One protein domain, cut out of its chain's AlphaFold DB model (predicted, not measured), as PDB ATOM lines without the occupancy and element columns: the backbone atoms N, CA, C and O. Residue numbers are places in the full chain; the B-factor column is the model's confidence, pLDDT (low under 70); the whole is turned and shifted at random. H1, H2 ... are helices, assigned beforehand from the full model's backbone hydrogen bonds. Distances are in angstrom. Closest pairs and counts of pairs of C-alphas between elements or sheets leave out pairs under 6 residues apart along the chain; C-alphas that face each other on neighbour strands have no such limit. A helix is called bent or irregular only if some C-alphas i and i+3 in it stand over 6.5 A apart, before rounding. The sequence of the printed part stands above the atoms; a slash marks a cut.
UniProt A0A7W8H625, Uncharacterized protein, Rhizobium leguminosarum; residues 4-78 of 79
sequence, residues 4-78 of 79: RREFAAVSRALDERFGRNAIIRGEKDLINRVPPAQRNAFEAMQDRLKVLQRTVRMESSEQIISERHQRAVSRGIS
ATOM      1  N   ARG A   4     -51.290 -33.909  15.284       86.12
ATOM      2  CA  ARG A   4     -49.913 -34.277  15.649       86.12
ATOM      3  C   ARG A   4     -49.128 -33.119  16.269       86.12
ATOM      4  O   ARG A   4     -48.459 -33.307  17.281       86.12
ATOM      5  N   ARG A   5     -49.210 -31.915  15.689       87.81
ATOM      6  CA  ARG A   5     -48.520 -30.727  16.226       87.81
ATOM      7  C   ARG A   5     -49.089 -30.314  17.578       87.81
ATOM      8  O   ARG A   5     -48.323 -29.942  18.460       87.81
ATOM      9  N   GLU A   6     -50.402 -30.416  17.751       93.44
ATOM     10  CA  GLU A   6     -51.062 -30.138  19.030       93.44
ATOM     11  C   GLU A   6     -50.619 -31.137  20.104       93.44
ATOM     12  O   GLU A   6     -50.237 -30.736  21.201       93.44
ATOM     13  N   PHE A   7     -50.551 -32.427  19.774       93.12
ATOM     14  CA  PHE A   7     -50.070 -33.454  20.701       93.12
ATOM     15  C   PHE A   7     -48.594 -33.263  21.053       93.12
ATOM     16  O   PHE A   7     -48.219 -33.426  22.213       93.12
ATOM     17  N   ALA A   8     -47.757 -32.865  20.092       92.75
ATOM     18  CA  ALA A   8     -46.365 -32.522  20.361       92.75
ATOM     19  C   ALA A   8     -46.244 -31.319  21.312       92.75
ATOM     20  O   ALA A   8     -45.453 -31.362  22.255       92.75
ATOM     21  N   ALA A   9     -47.062 -30.282  21.112       94.56
ATOM     22  CA  ALA A   9     -47.096 -29.110  21.983       94.56
ATOM     23  C   ALA A   9     -47.543 -29.472  23.410       94.56
ATOM     24  O   ALA A   9     -46.873 -29.101  24.374       94.56
ATOM     25  N   VAL A  10     -48.612 -30.264  23.555       94.00
ATOM     26  CA  VAL A  10     -49.077 -30.762  24.860       94.00
ATOM     27  C   VAL A  10     -48.003 -31.622  25.527       94.00
ATOM     28  O   VAL A  10     -47.681 -31.413  26.693       94.00
ATOM     29  N   SER A  11     -47.398 -32.557  24.791       94.25
ATOM     30  CA  SER A  11     -46.340 -33.434  25.305       94.25
ATOM     31  C   SER A  11     -45.152 -32.638  25.855       94.25
ATOM     32  O   SER A  11     -44.666 -32.941  26.948       94.25
ATOM     33  N   ARG A  12     -44.742 -31.580  25.139       94.94
ATOM     34  CA  ARG A  12     -43.686 -30.655  25.561       94.94
ATOM     35  C   ARG A  12     -44.067 -29.876  26.818       94.94
ATOM     36  O   ARG A  12     -43.274 -29.846  27.753       94.94
ATOM     37  N   ALA A  13     -45.270 -29.309  26.873       95.38
ATOM     38  CA  ALA A  13     -45.733 -28.561  28.042       95.38
ATOM     39  C   ALA A  13     -45.777 -29.435  29.310       95.38
ATOM     40  O   ALA A  13     -45.437 -28.985  30.405       95.38
ATOM     41  N   LEU A  14     -46.151 -30.711  29.169       94.12
ATOM     42  CA  LEU A  14     -46.112 -31.668  30.275       94.12
ATOM     43  C   LEU A  14     -44.677 -31.932  30.750       94.12
ATOM     44  O   LEU A  14     -44.435 -31.943  31.955       94.12
ATOM     45  N   ASP A  15     -43.728 -32.114  29.831       93.88
ATOM     46  CA  ASP A  15     -42.316 -32.306  30.180       93.88
ATOM     47  C   ASP A  15     -41.704 -31.055  30.837       93.88
ATOM     48  O   ASP A  15     -40.947 -31.184  31.795       93.88
ATOM     49  N   GLU A  16     -42.047 -29.852  30.369       94.25
ATOM     50  CA  GLU A  16     -41.594 -28.584  30.962       94.25
ATOM     51  C   GLU A  16     -42.130 -28.400  32.388       94.25
ATOM     52  O   GLU A  16     -41.405 -27.964  33.279       94.25
ATOM     53  N   ARG A  17     -43.387 -28.786  32.632       91.56
ATOM     54  CA  ARG A  17     -44.028 -28.627  33.941       91.56
ATOM     55  C   ARG A  17     -43.598 -29.675  34.964       91.56
ATOM     56  O   ARG A  17     -43.423 -29.372  36.144       91.56
ATOM     57  N   PHE A  18     -43.507 -30.927  34.536       92.38
ATOM     58  CA  PHE A  18     -43.336 -32.059  35.443       92.38
ATOM     59  C   PHE A  18     -41.932 -32.653  35.414       92.38
ATOM     60  O   PHE A  18     -41.568 -33.399  36.320       92.38
ATOM     61  N   GLY A  19     -41.120 -32.276  34.434       91.56
ATOM     62  CA  GLY A  19     -39.854 -32.920  34.143       91.56
ATOM     63  C   GLY A  19     -40.003 -33.938  33.018       91.56
ATOM     64  O   GLY A  19     -41.047 -34.567  32.814       91.56
ATOM     65  N   ARG A  20     -38.915 -34.103  32.268       90.69
ATOM     66  CA  ARG A  20     -38.884 -34.956  31.083       90.69
ATOM     67  C   ARG A  20     -39.251 -36.401  31.431       90.69
ATOM     68  O   ARG A  20     -38.550 -37.051  32.203       90.69
ATOM     69  N   ASN A  21     -40.288 -36.928  30.778       88.56
ATOM     70  CA  ASN A  21     -40.833 -38.280  30.985       88.56
ATOM     71  C   ASN A  21     -41.475 -38.540  32.358       88.56
ATOM     72  O   ASN A  21     -41.807 -39.696  32.635       88.56
ATOM     73  N   ALA A  22     -41.672 -37.533  33.208       91.44
ATOM     74  CA  ALA A  22     -42.109 -37.772  34.582       91.44
ATOM     75  C   ALA A  22     -43.486 -38.468  34.643       91.44
ATOM     76  O   ALA A  22     -43.672 -39.441  35.376       91.44
ATOM     77  N   ILE A  23     -44.418 -38.077  33.762       91.25
ATOM     78  CA  ILE A  23     -45.739 -38.719  33.624       91.25
ATOM     79  C   ILE A  23     -45.622 -40.172  33.143       91.25
ATOM     80  O   ILE A  23     -46.307 -41.052  33.662       91.25
ATOM     81  N   ILE A  24     -44.732 -40.465  32.185       90.25
ATOM     82  CA  ILE A  24     -44.501 -41.849  31.732       90.25
ATOM     83  C   ILE A  24     -43.939 -42.718  32.857       90.25
ATOM     84  O   ILE A  24     -44.346 -43.878  32.980       90.25
ATOM     85  N   ARG A  25     -43.014 -42.167  33.647       88.94
ATOM     86  CA  ARG A  25     -42.346 -42.859  34.757       88.94
ATOM     87  C   ARG A  25     -43.262 -43.093  35.954       88.94
ATOM     88  O   ARG A  25     -42.942 -43.940  36.777       88.94
ATOM     89  N   GLY A  26     -44.401 -42.401  36.026       83.88
ATOM     90  CA  GLY A  26     -45.328 -42.522  37.149       83.88
ATOM     91  C   GLY A  26     -44.714 -41.998  38.445       83.88
ATOM     92  O   GLY A  26     -44.869 -42.619  39.493       83.88
ATOM     93  N   GLU A  27     -43.967 -40.893  38.366       85.00
ATOM     94  CA  GLU A  27     -43.360 -40.273  39.544       85.00
ATOM     95  C   GLU A  27     -44.446 -39.904  40.572       85.00
ATOM     96  O   GLU A  27     -45.436 -39.245  40.246       85.00
ATOM     97  N   LYS A  28     -44.277 -40.356  41.822       76.62
ATOM     98  CA  LYS A  28     -45.313 -40.268  42.868       76.62
ATOM     99  C   LYS A  28     -45.651 -38.828  43.268       76.62
ATOM    100  O   LYS A  28     -46.778 -38.547  43.655       76.62
ATOM    101  N   ASP A  29     -44.707 -37.905  43.098       85.31
ATOM    102  CA  ASP A  29     -44.849 -36.513  43.542       85.31
ATOM    103  C   ASP A  29     -45.419 -35.572  42.472       85.31
ATOM    104  O   ASP A  29     -45.509 -34.360  42.682       85.31
ATOM    105  N   LEU A  30     -45.845 -36.102  41.319       87.94
ATOM    106  CA  LEU A  30     -46.445 -35.300  40.247       87.94
ATOM    107  C   LEU A  30     -47.684 -34.546  40.714       87.94
ATOM    108  O   LEU A  30     -47.847 -33.367  40.398       87.94
ATOM    109  N   ILE A  31     -48.527 -35.213  41.502       88.19
ATOM    110  CA  ILE A  31     -49.778 -34.649  42.010       88.19
ATOM    111  C   ILE A  31     -49.530 -33.443  42.928       88.19
ATOM    112  O   ILE A  31     -50.325 -32.503  42.961       88.19
ATOM    113  N   ASN A  32     -48.375 -33.408  43.603       89.12
ATOM    114  CA  ASN A  32     -47.976 -32.301  44.469       89.12
ATOM    115  C   ASN A  32     -47.639 -31.036  43.669       89.12
ATOM    116  O   ASN A  32     -47.783 -29.932  44.185       89.12
ATOM    117  N   ARG A  33     -47.275 -31.179  42.387       89.44
ATOM    118  CA  ARG A  33     -47.036 -30.063  41.454       89.44
ATOM    119  C   ARG A  33     -48.316 -29.575  40.766       89.44
ATOM    120  O   ARG A  33     -48.278 -28.638  39.960       89.44
ATOM    121  N   VAL A  34     -49.455 -30.205  41.062       91.94
ATOM    122  CA  VAL A  34     -50.773 -29.825  40.552       91.94
ATOM    123  C   VAL A  34     -51.543 -29.028  41.609       91.94
ATOM    124  O   VAL A  34     -51.658 -29.496  42.747       91.94
ATOM    125  N   PRO A  35     -52.099 -27.846  41.252       93.50
ATOM    126  CA  PRO A  35     -53.000 -27.107  42.127       93.50
ATOM    127  C   PRO A  35     -54.106 -28.019  42.674       93.50
ATOM    128  O   PRO A  35     -54.693 -28.761  41.884       93.50
ATOM    129  N   PRO A  36     -54.436 -27.968  43.981       94.56
ATOM    130  CA  PRO A  36     -55.392 -28.889  44.602       94.56
ATOM    131  C   PRO A  36     -56.727 -29.009  43.861       94.56
ATOM    132  O   PRO A  36     -57.199 -30.118  43.628       94.56
ATOM    133  N   ALA A  37     -57.272 -27.886  43.385       95.81
ATOM    134  CA  ALA A  37     -58.526 -27.838  42.629       95.81
ATOM    135  C   ALA A  37     -58.501 -28.635  41.307       95.81
ATOM    136  O   ALA A  37     -59.550 -28.976  40.773       95.81
ATOM    137  N   GLN A  38     -57.316 -28.932  40.769       92.94
ATOM    138  CA  GLN A  38     -57.130 -29.628  39.494       92.94
ATOM    139  C   GLN A  38     -56.637 -31.070  39.667       92.94
ATOM    140  O   GLN A  38     -56.511 -31.782  38.671       92.94
ATOM    141  N   ARG A  39     -56.354 -31.518  40.898       93.44
ATOM    142  CA  ARG A  39     -55.780 -32.849  41.164       93.44
ATOM    143  C   ARG A  39     -56.677 -33.976  40.661       93.44
ATOM    144  O   ARG A  39     -56.205 -34.803  39.892       93.44
ATOM    145  N   ASN A  40     -57.972 -33.925  40.973       93.75
ATOM    146  CA  ASN A  40     -58.935 -34.940  40.529       93.75
ATOM    147  C   ASN A  40     -59.006 -35.032  38.995       93.75
ATOM    148  O   ASN A  40     -59.021 -36.121  38.427       93.75
ATOM    149  N   ALA A  41     -59.014 -33.884  38.308       94.06
ATOM    150  CA  ALA A  41     -59.015 -33.850  36.848       94.06
ATOM    151  C   ALA A  41     -57.698 -34.389  36.268       94.06
ATOM    152  O   ALA A  41     -57.706 -35.111  35.274       94.06
ATOM    153  N   PHE A  42     -56.567 -34.056  36.892       92.62
ATOM    154  CA  PHE A  42     -55.261 -34.549  36.476       92.62
ATOM    155  C   PHE A  42     -55.144 -36.069  36.629       92.62
ATOM    156  O   PHE A  42     -54.716 -36.722  35.682       92.62
ATOM    157  N   GLU A  43     -55.578 -36.633  37.760       91.56
ATOM    158  CA  GLU A  43     -55.618 -38.086  37.979       91.56
ATOM    159  C   GLU A  43     -56.496 -38.783  36.936       91.56
ATOM    160  O   GLU A  43     -56.038 -39.708  36.267       91.56
ATOM    161  N   ALA A  44     -57.712 -38.279  36.697       94.31
ATOM    162  CA  ALA A  44     -58.628 -38.848  35.705       94.31
ATOM    163  C   ALA A  44     -58.073 -38.825  34.266       94.31
ATOM    164  O   ALA A  44     -58.463 -39.636  33.421       94.31
ATOM    165  N   MET A  45     -57.168 -37.889  33.961       94.12
ATOM    166  CA  MET A  45     -56.530 -37.772  32.650       94.12
ATOM    167  C   MET A  45     -55.164 -38.460  32.567       94.12
ATOM    168  O   MET A  45     -54.643 -38.599  31.458       94.12
ATOM    169  N   GLN A  46     -54.571 -38.892  33.681       91.31
ATOM    170  CA  GLN A  46     -53.156 -39.270  33.742       91.31
ATOM    171  C   GLN A  46     -52.803 -40.395  32.761       91.31
ATOM    172  O   GLN A  46     -51.818 -40.284  32.026       91.31
ATOM    173  N   ASP A  47     -53.643 -41.425  32.667       92.50
ATOM    174  CA  ASP A  47     -53.444 -42.529  31.722       92.50
ATOM    175  C   ASP A  47     -53.520 -42.068  30.263       92.50
ATOM    176  O   ASP A  47     -52.702 -42.467  29.431       92.50
ATOM    177  N   ARG A  48     -54.443 -41.152  29.947       94.19
ATOM    178  CA  ARG A  48     -54.580 -40.580  28.597       94.19
ATOM    179  C   ARG A  48     -53.359 -39.736  28.235       94.19
ATOM    180  O   ARG A  48     -52.836 -39.860  27.128       94.19
ATOM    181  N   LEU A  49     -52.860 -38.931  29.174       94.12
ATOM    182  CA  LEU A  49     -51.639 -38.137  28.991       94.12
ATOM    183  C   LEU A  49     -50.411 -39.036  28.800       94.12
ATOM    184  O   LEU A  49     -49.550 -38.741  27.970       94.12
ATOM    185  N   LYS A  50     -50.348 -40.164  29.515       94.00
ATOM    186  CA  LYS A  50     -49.288 -41.165  29.363       94.00
ATOM    187  C   LYS A  50     -49.306 -41.810  27.978       94.00
ATOM    188  O   LYS A  50     -48.244 -41.942  27.368       94.00
ATOM    189  N   VAL A  51     -50.484 -42.177  27.468       93.88
ATOM    190  CA  VAL A  51     -50.647 -42.697  26.100       93.88
ATOM    191  C   VAL A  51     -50.213 -41.649  25.075       93.88
ATOM    192  O   VAL A  51     -49.357 -41.945  24.246       93.88
ATOM    193  N   LEU A  52     -50.703 -40.410  25.184       94.00
ATOM    194  CA  LEU A  52     -50.335 -39.313  24.280       94.00
ATOM    195  C   LEU A  52     -48.816 -39.106  24.232       94.00
ATOM    196  O   LEU A  52     -48.220 -39.089  23.154       94.00
ATOM    197  N   GLN A  53     -48.171 -38.999  25.396       93.19
ATOM    198  CA  GLN A  53     -46.727 -38.806  25.477       93.19
ATOM    199  C   GLN A  53     -45.932 -39.982  24.884       93.19
ATOM    200  O   GLN A  53     -44.878 -39.763  24.285       93.19
ATOM    201  N   ARG A  54     -46.403 -41.228  25.045       92.56
ATOM    202  CA  ARG A  54     -45.773 -42.412  24.433       92.56
ATOM    203  C   ARG A  54     -45.884 -42.375  22.912       92.56
ATOM    204  O   ARG A  54     -44.868 -42.537  22.241       92.56
ATOM    205  N   THR A  55     -47.075 -42.102  22.385       90.50
ATOM    206  CA  THR A  55     -47.332 -42.062  20.939       90.50
ATOM    207  C   THR A  55     -46.470 -41.013  20.242       90.50
ATOM    208  O   THR A  55     -45.780 -41.331  19.278       90.50
ATOM    209  N   VAL A  56     -46.418 -39.789  20.779       90.25
ATOM    210  CA  VAL A  56     -45.600 -38.701  20.209       90.25
ATOM    211  C   VAL A  56     -44.111 -39.065  20.178       90.25
ATOM    212  O   VAL A  56     -43.401 -38.732  19.226       90.25
ATOM    213  N   ARG A  57     -43.614 -39.762  21.207       87.12
ATOM    214  CA  ARG A  57     -42.207 -40.189  21.283       87.12
ATOM    215  C   ARG A  57     -41.880 -41.301  20.295       87.12
ATOM    216  O   ARG A  57     -40.793 -41.284  19.720       87.12
ATOM    217  N   MET A  58     -42.798 -42.245  20.110       86.81
ATOM    218  CA  MET A  58     -42.642 -43.322  19.136       86.81
ATOM    219  C   MET A  58     -42.568 -42.751  17.721       86.81
ATOM    220  O   MET A  58     -41.593 -43.001  17.022       86.81
ATOM    221  N   GLU A  59     -43.496 -41.859  17.371       78.56
ATOM    222  CA  GLU A  59     -43.512 -41.193  16.066       78.56
ATOM    223  C   GLU A  59     -42.246 -40.351  15.829       78.56
ATOM    224  O   GLU A  59     -41.641 -40.408  14.760       78.56
ATOM    225  N   SER A  60     -41.782 -39.621  16.849       75.88
ATOM    226  CA  SER A  60     -40.521 -38.868  16.759       75.88
ATOM    227  C   SER A  60     -39.319 -39.796  16.543       75.88
ATOM    228  O   SER A  60     -38.399 -39.465  15.798       75.88
ATOM    229  N   SER A  61     -39.311 -40.967  17.187       71.06
ATOM    230  CA  SER A  61     -38.234 -41.953  17.042       71.06
ATOM    231  C   SER A  61     -38.239 -42.582  15.650       71.06
ATOM    232  O   SER A  61     -37.184 -42.684  15.030       71.06
ATOM    233  N   GLU A  62     -39.413 -42.937  15.129       73.81
ATOM    234  CA  GLU A  62     -39.589 -43.439  13.761       73.81
ATOM    235  C   GLU A  62     -39.161 -42.410  12.710       73.81
ATOM    236  O   GLU A  62     -38.489 -42.771  11.743       73.81
ATOM    237  N   GLN A  63     -39.476 -41.125  12.914       72.75
ATOM    238  CA  GLN A  63     -38.991 -40.040  12.054       72.75
ATOM    239  C   GLN A  63     -37.464 -39.951  12.073       72.75
ATOM    240  O   GLN A  63     -36.838 -39.961  11.016       72.75
ATOM    241  N   ILE A  64     -36.844 -39.947  13.257       69.19
ATOM    242  CA  ILE A  64     -35.380 -39.903  13.390       69.19
ATOM    243  C   ILE A  64     -34.724 -41.118  12.716       69.19
ATOM    244  O   ILE A  64     -33.694 -40.973  12.057       69.19
ATOM    245  N   ILE A  65     -35.293 -42.316  12.872       70.88
ATOM    246  CA  ILE A  65     -34.789 -43.541  12.235       70.88
ATOM    247  C   ILE A  65     -34.934 -43.447  10.713       70.88
ATOM    248  O   ILE A  65     -33.974 -43.730   9.998       70.88
ATOM    249  N   SER A  66     -36.086 -42.991  10.220       71.75
ATOM    250  CA  SER A  66     -36.349 -42.823   8.786       71.75
ATOM    251  C   SER A  66     -35.398 -41.810   8.150       71.75
ATOM    252  O   SER A  66     -34.811 -42.089   7.107       71.75
ATOM    253  N   GLU A  67     -35.162 -40.669   8.802       76.31
ATOM    254  CA  GLU A  67     -34.180 -39.682   8.347       76.31
ATOM    255  C   GLU A  67     -32.759 -40.253   8.317       76.31
ATOM    256  O   GLU A  67     -32.011 -40.023   7.366       76.31
ATOM    257  N   ARG A  68     -32.359 -41.006   9.351       72.38
ATOM    258  CA  ARG A  68     -31.042 -41.661   9.388       72.38
ATOM    259  C   ARG A  68     -30.895 -42.677   8.261       72.38
ATOM    260  O   ARG A  68     -29.849 -42.698   7.615       72.38
ATOM    261  N   HIS A  69     -31.930 -43.473   8.008       71.81
ATOM    262  CA  HIS A  69     -31.952 -44.441   6.918       71.81
ATOM    263  C   HIS A  69     -31.832 -43.745   5.557       71.81
ATOM    264  O   HIS A  69     -30.985 -44.120   4.752       71.81
ATOM    265  N   GLN A  70     -32.592 -42.668   5.328       74.44
ATOM    266  CA  GLN A  70     -32.476 -41.864   4.109       74.44
ATOM    267  C   GLN A  70     -31.063 -41.304   3.921       74.44
ATOM    268  O   GLN A  70     -30.493 -41.458   2.847       74.44
ATOM    269  N   ARG A  71     -30.446 -40.732   4.965       73.38
ATOM    270  CA  ARG A  71     -29.064 -40.222   4.877       73.38
ATOM    271  C   ARG A  71     -28.045 -41.325   4.575       73.38
ATOM    272  O   ARG A  71     -27.085 -41.064   3.856       73.38
ATOM    273  N   ALA A  72     -28.227 -42.531   5.116       76.38
ATOM    274  CA  ALA A  72     -27.369 -43.676   4.811       76.38
ATOM    275  C   ALA A  72     -27.522 -44.123   3.346       76.38
ATOM    276  O   ALA A  72     -26.520 -44.295   2.657       76.38
ATOM    277  N   VAL A  73     -28.761 -44.215   2.848       77.38
ATOM    278  CA  VAL A  73     -29.065 -44.550   1.446       77.38
ATOM    279  C   VAL A  73     -28.503 -43.494   0.485       77.38
ATOM    280  O   VAL A  73     -27.811 -43.848  -0.462       77.38
ATOM    281  N   SER A  74     -28.693 -42.197   0.754       71.69
ATOM    282  CA  SER A  74     -28.134 -41.118  -0.079       71.69
ATOM    283  C   SER A  74     -26.603 -41.147  -0.159       71.69
ATOM    284  O   SER A  74     -26.038 -40.808  -1.195       71.69
ATOM    285  N   ARG A  75     -25.918 -41.570   0.913       69.44
ATOM    286  CA  ARG A  75     -24.454 -41.722   0.926       69.44
ATOM    287  C   ARG A  75     -23.972 -42.955   0.159       69.44
ATOM    288  O   ARG A  75     -22.893 -42.899  -0.413       69.44
ATOM    289  N   GLY A  76     -24.755 -44.035   0.123       62.47
ATOM    290  CA  GLY A  76     -24.436 -45.242  -0.648       62.47
ATOM    291  C   GLY A  76     -24.662 -45.108  -2.159       62.47
ATOM    292  O   GLY A  76     -24.057 -45.847  -2.919       62.47
ATOM    293  N   ILE A  77     -25.501 -44.158  -2.592       59.25
ATOM    294  CA  ILE A  77     -25.818 -43.902  -4.013       59.25
ATOM    295  C   ILE A  77     -24.804 -42.937  -4.676       59.25
ATOM    296  O   ILE A  77     -24.840 -42.733  -5.881       59.25
ATOM    297  N   SER A  78     -23.879 -42.342  -3.911       55.47
ATOM    298  CA  SER A  78     -22.860 -41.405  -4.433       55.47
ATOM    299  C   SER A  78     -21.516 -42.065  -4.813       55.47
ATOM    300  O   SER A  78     -20.502 -41.369  -4.848       55.47
TER     301      SER A  78
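AT A GLANCE: This is residues 4 to 78 of the 79 residues of an uncharacterized protein of Rhizobium leguminosarum (UniProt A0A7W8H625). One very long helix, H4, bent near its start, has a small helical body at one end, while its far part, within residues 61 to 78, sticks out alone as an arm. In the body H1 crosses the first part of the long arm H4b steeply, short H2 packs on the same stretch, and short H3 is beside the other arm, H4a. The printed part has 75 residues with four named helices in the order H1, H2, H3, H4 and no named strand; the class is all helix. It is only just loose, close to extended, with a radius of gyration of the C-alphas of 16.9 A, and it spans 60 by 20 by 16 A, the free arm making the length.

IN THESE COORDINATES: H4, residues 36 to 76, was assigned as one helix by its hydrogen bonds but is bent: C-alphas 44 and 47 are 7.5 A apart. Its arm H4a, residues 36 to 44, is 13.7 A long and itself irregular, with C-alphas 37 and 40 7.4 A apart. Its arm H4b, residues 47 to 76, is 43.6 A long and ends at C-alpha 76, (-24.436, -45.242, -0.648). H1, residues 4 to 18, begins at C-alpha 4, (-49.913, -34.277, 15.649), and is 21.0 A long. H2 holds residues 22 to 25. H3, residues 28 to 33, is irregular, with C-alphas 28 and 31 7.2 A apart.

HOW THE PARTS SIT: H4 is the hub, touching three other helices. Its arms H4a and H4b stand at a steep tilt of 63 degrees. H4b touches H1 with residues 49 to 56 alone, at a steep tilt of 65 degrees, opposite ways; the closest C-alphas, of Ser 11 and Gln 53, are 5.4 A apart. H4b touches H2 with residues 49 to 54 alone, where the closest C-alphas, of Ile 24 and Lys 50, are 5.4 A apart. H3 and H4a form a helical hairpin and only just touch, with 3 pairs of C-alphas within 8 A, the closest those of Ile 31 and Arg 39, 6.3 A; they run opposite ways at a steep tilt of 44 degrees. H1 and H3 are about perpendicular at 86 degrees and close but not clearly touching, the closest C-alphas, of Phe 18 and Leu 30, being 6.6 A apart. H3 and H4b are apart. Every O i to N i+4 pair is within hydrogen-bond range in H1 and H4b; H4a has 3 of 5, H3 has 0 of 2 but 2 of 3 O i to N i+3 pairs, and H2 is too short for an O i to N i+4 pair.

THE WHOLE: The two C-alphas farthest apart, of Ala 37 and Ser 78, are 60.6 A apart. Residues 61 to 78, of which 61 to 76 belong to H4, stand free; the body without them spans 32 by 17 by 17 A. The printed part has no cut, and its three links are tight. The mean pLDDT of the printed part is 86.0; residue 64 and residues 75 to 78 are under 70.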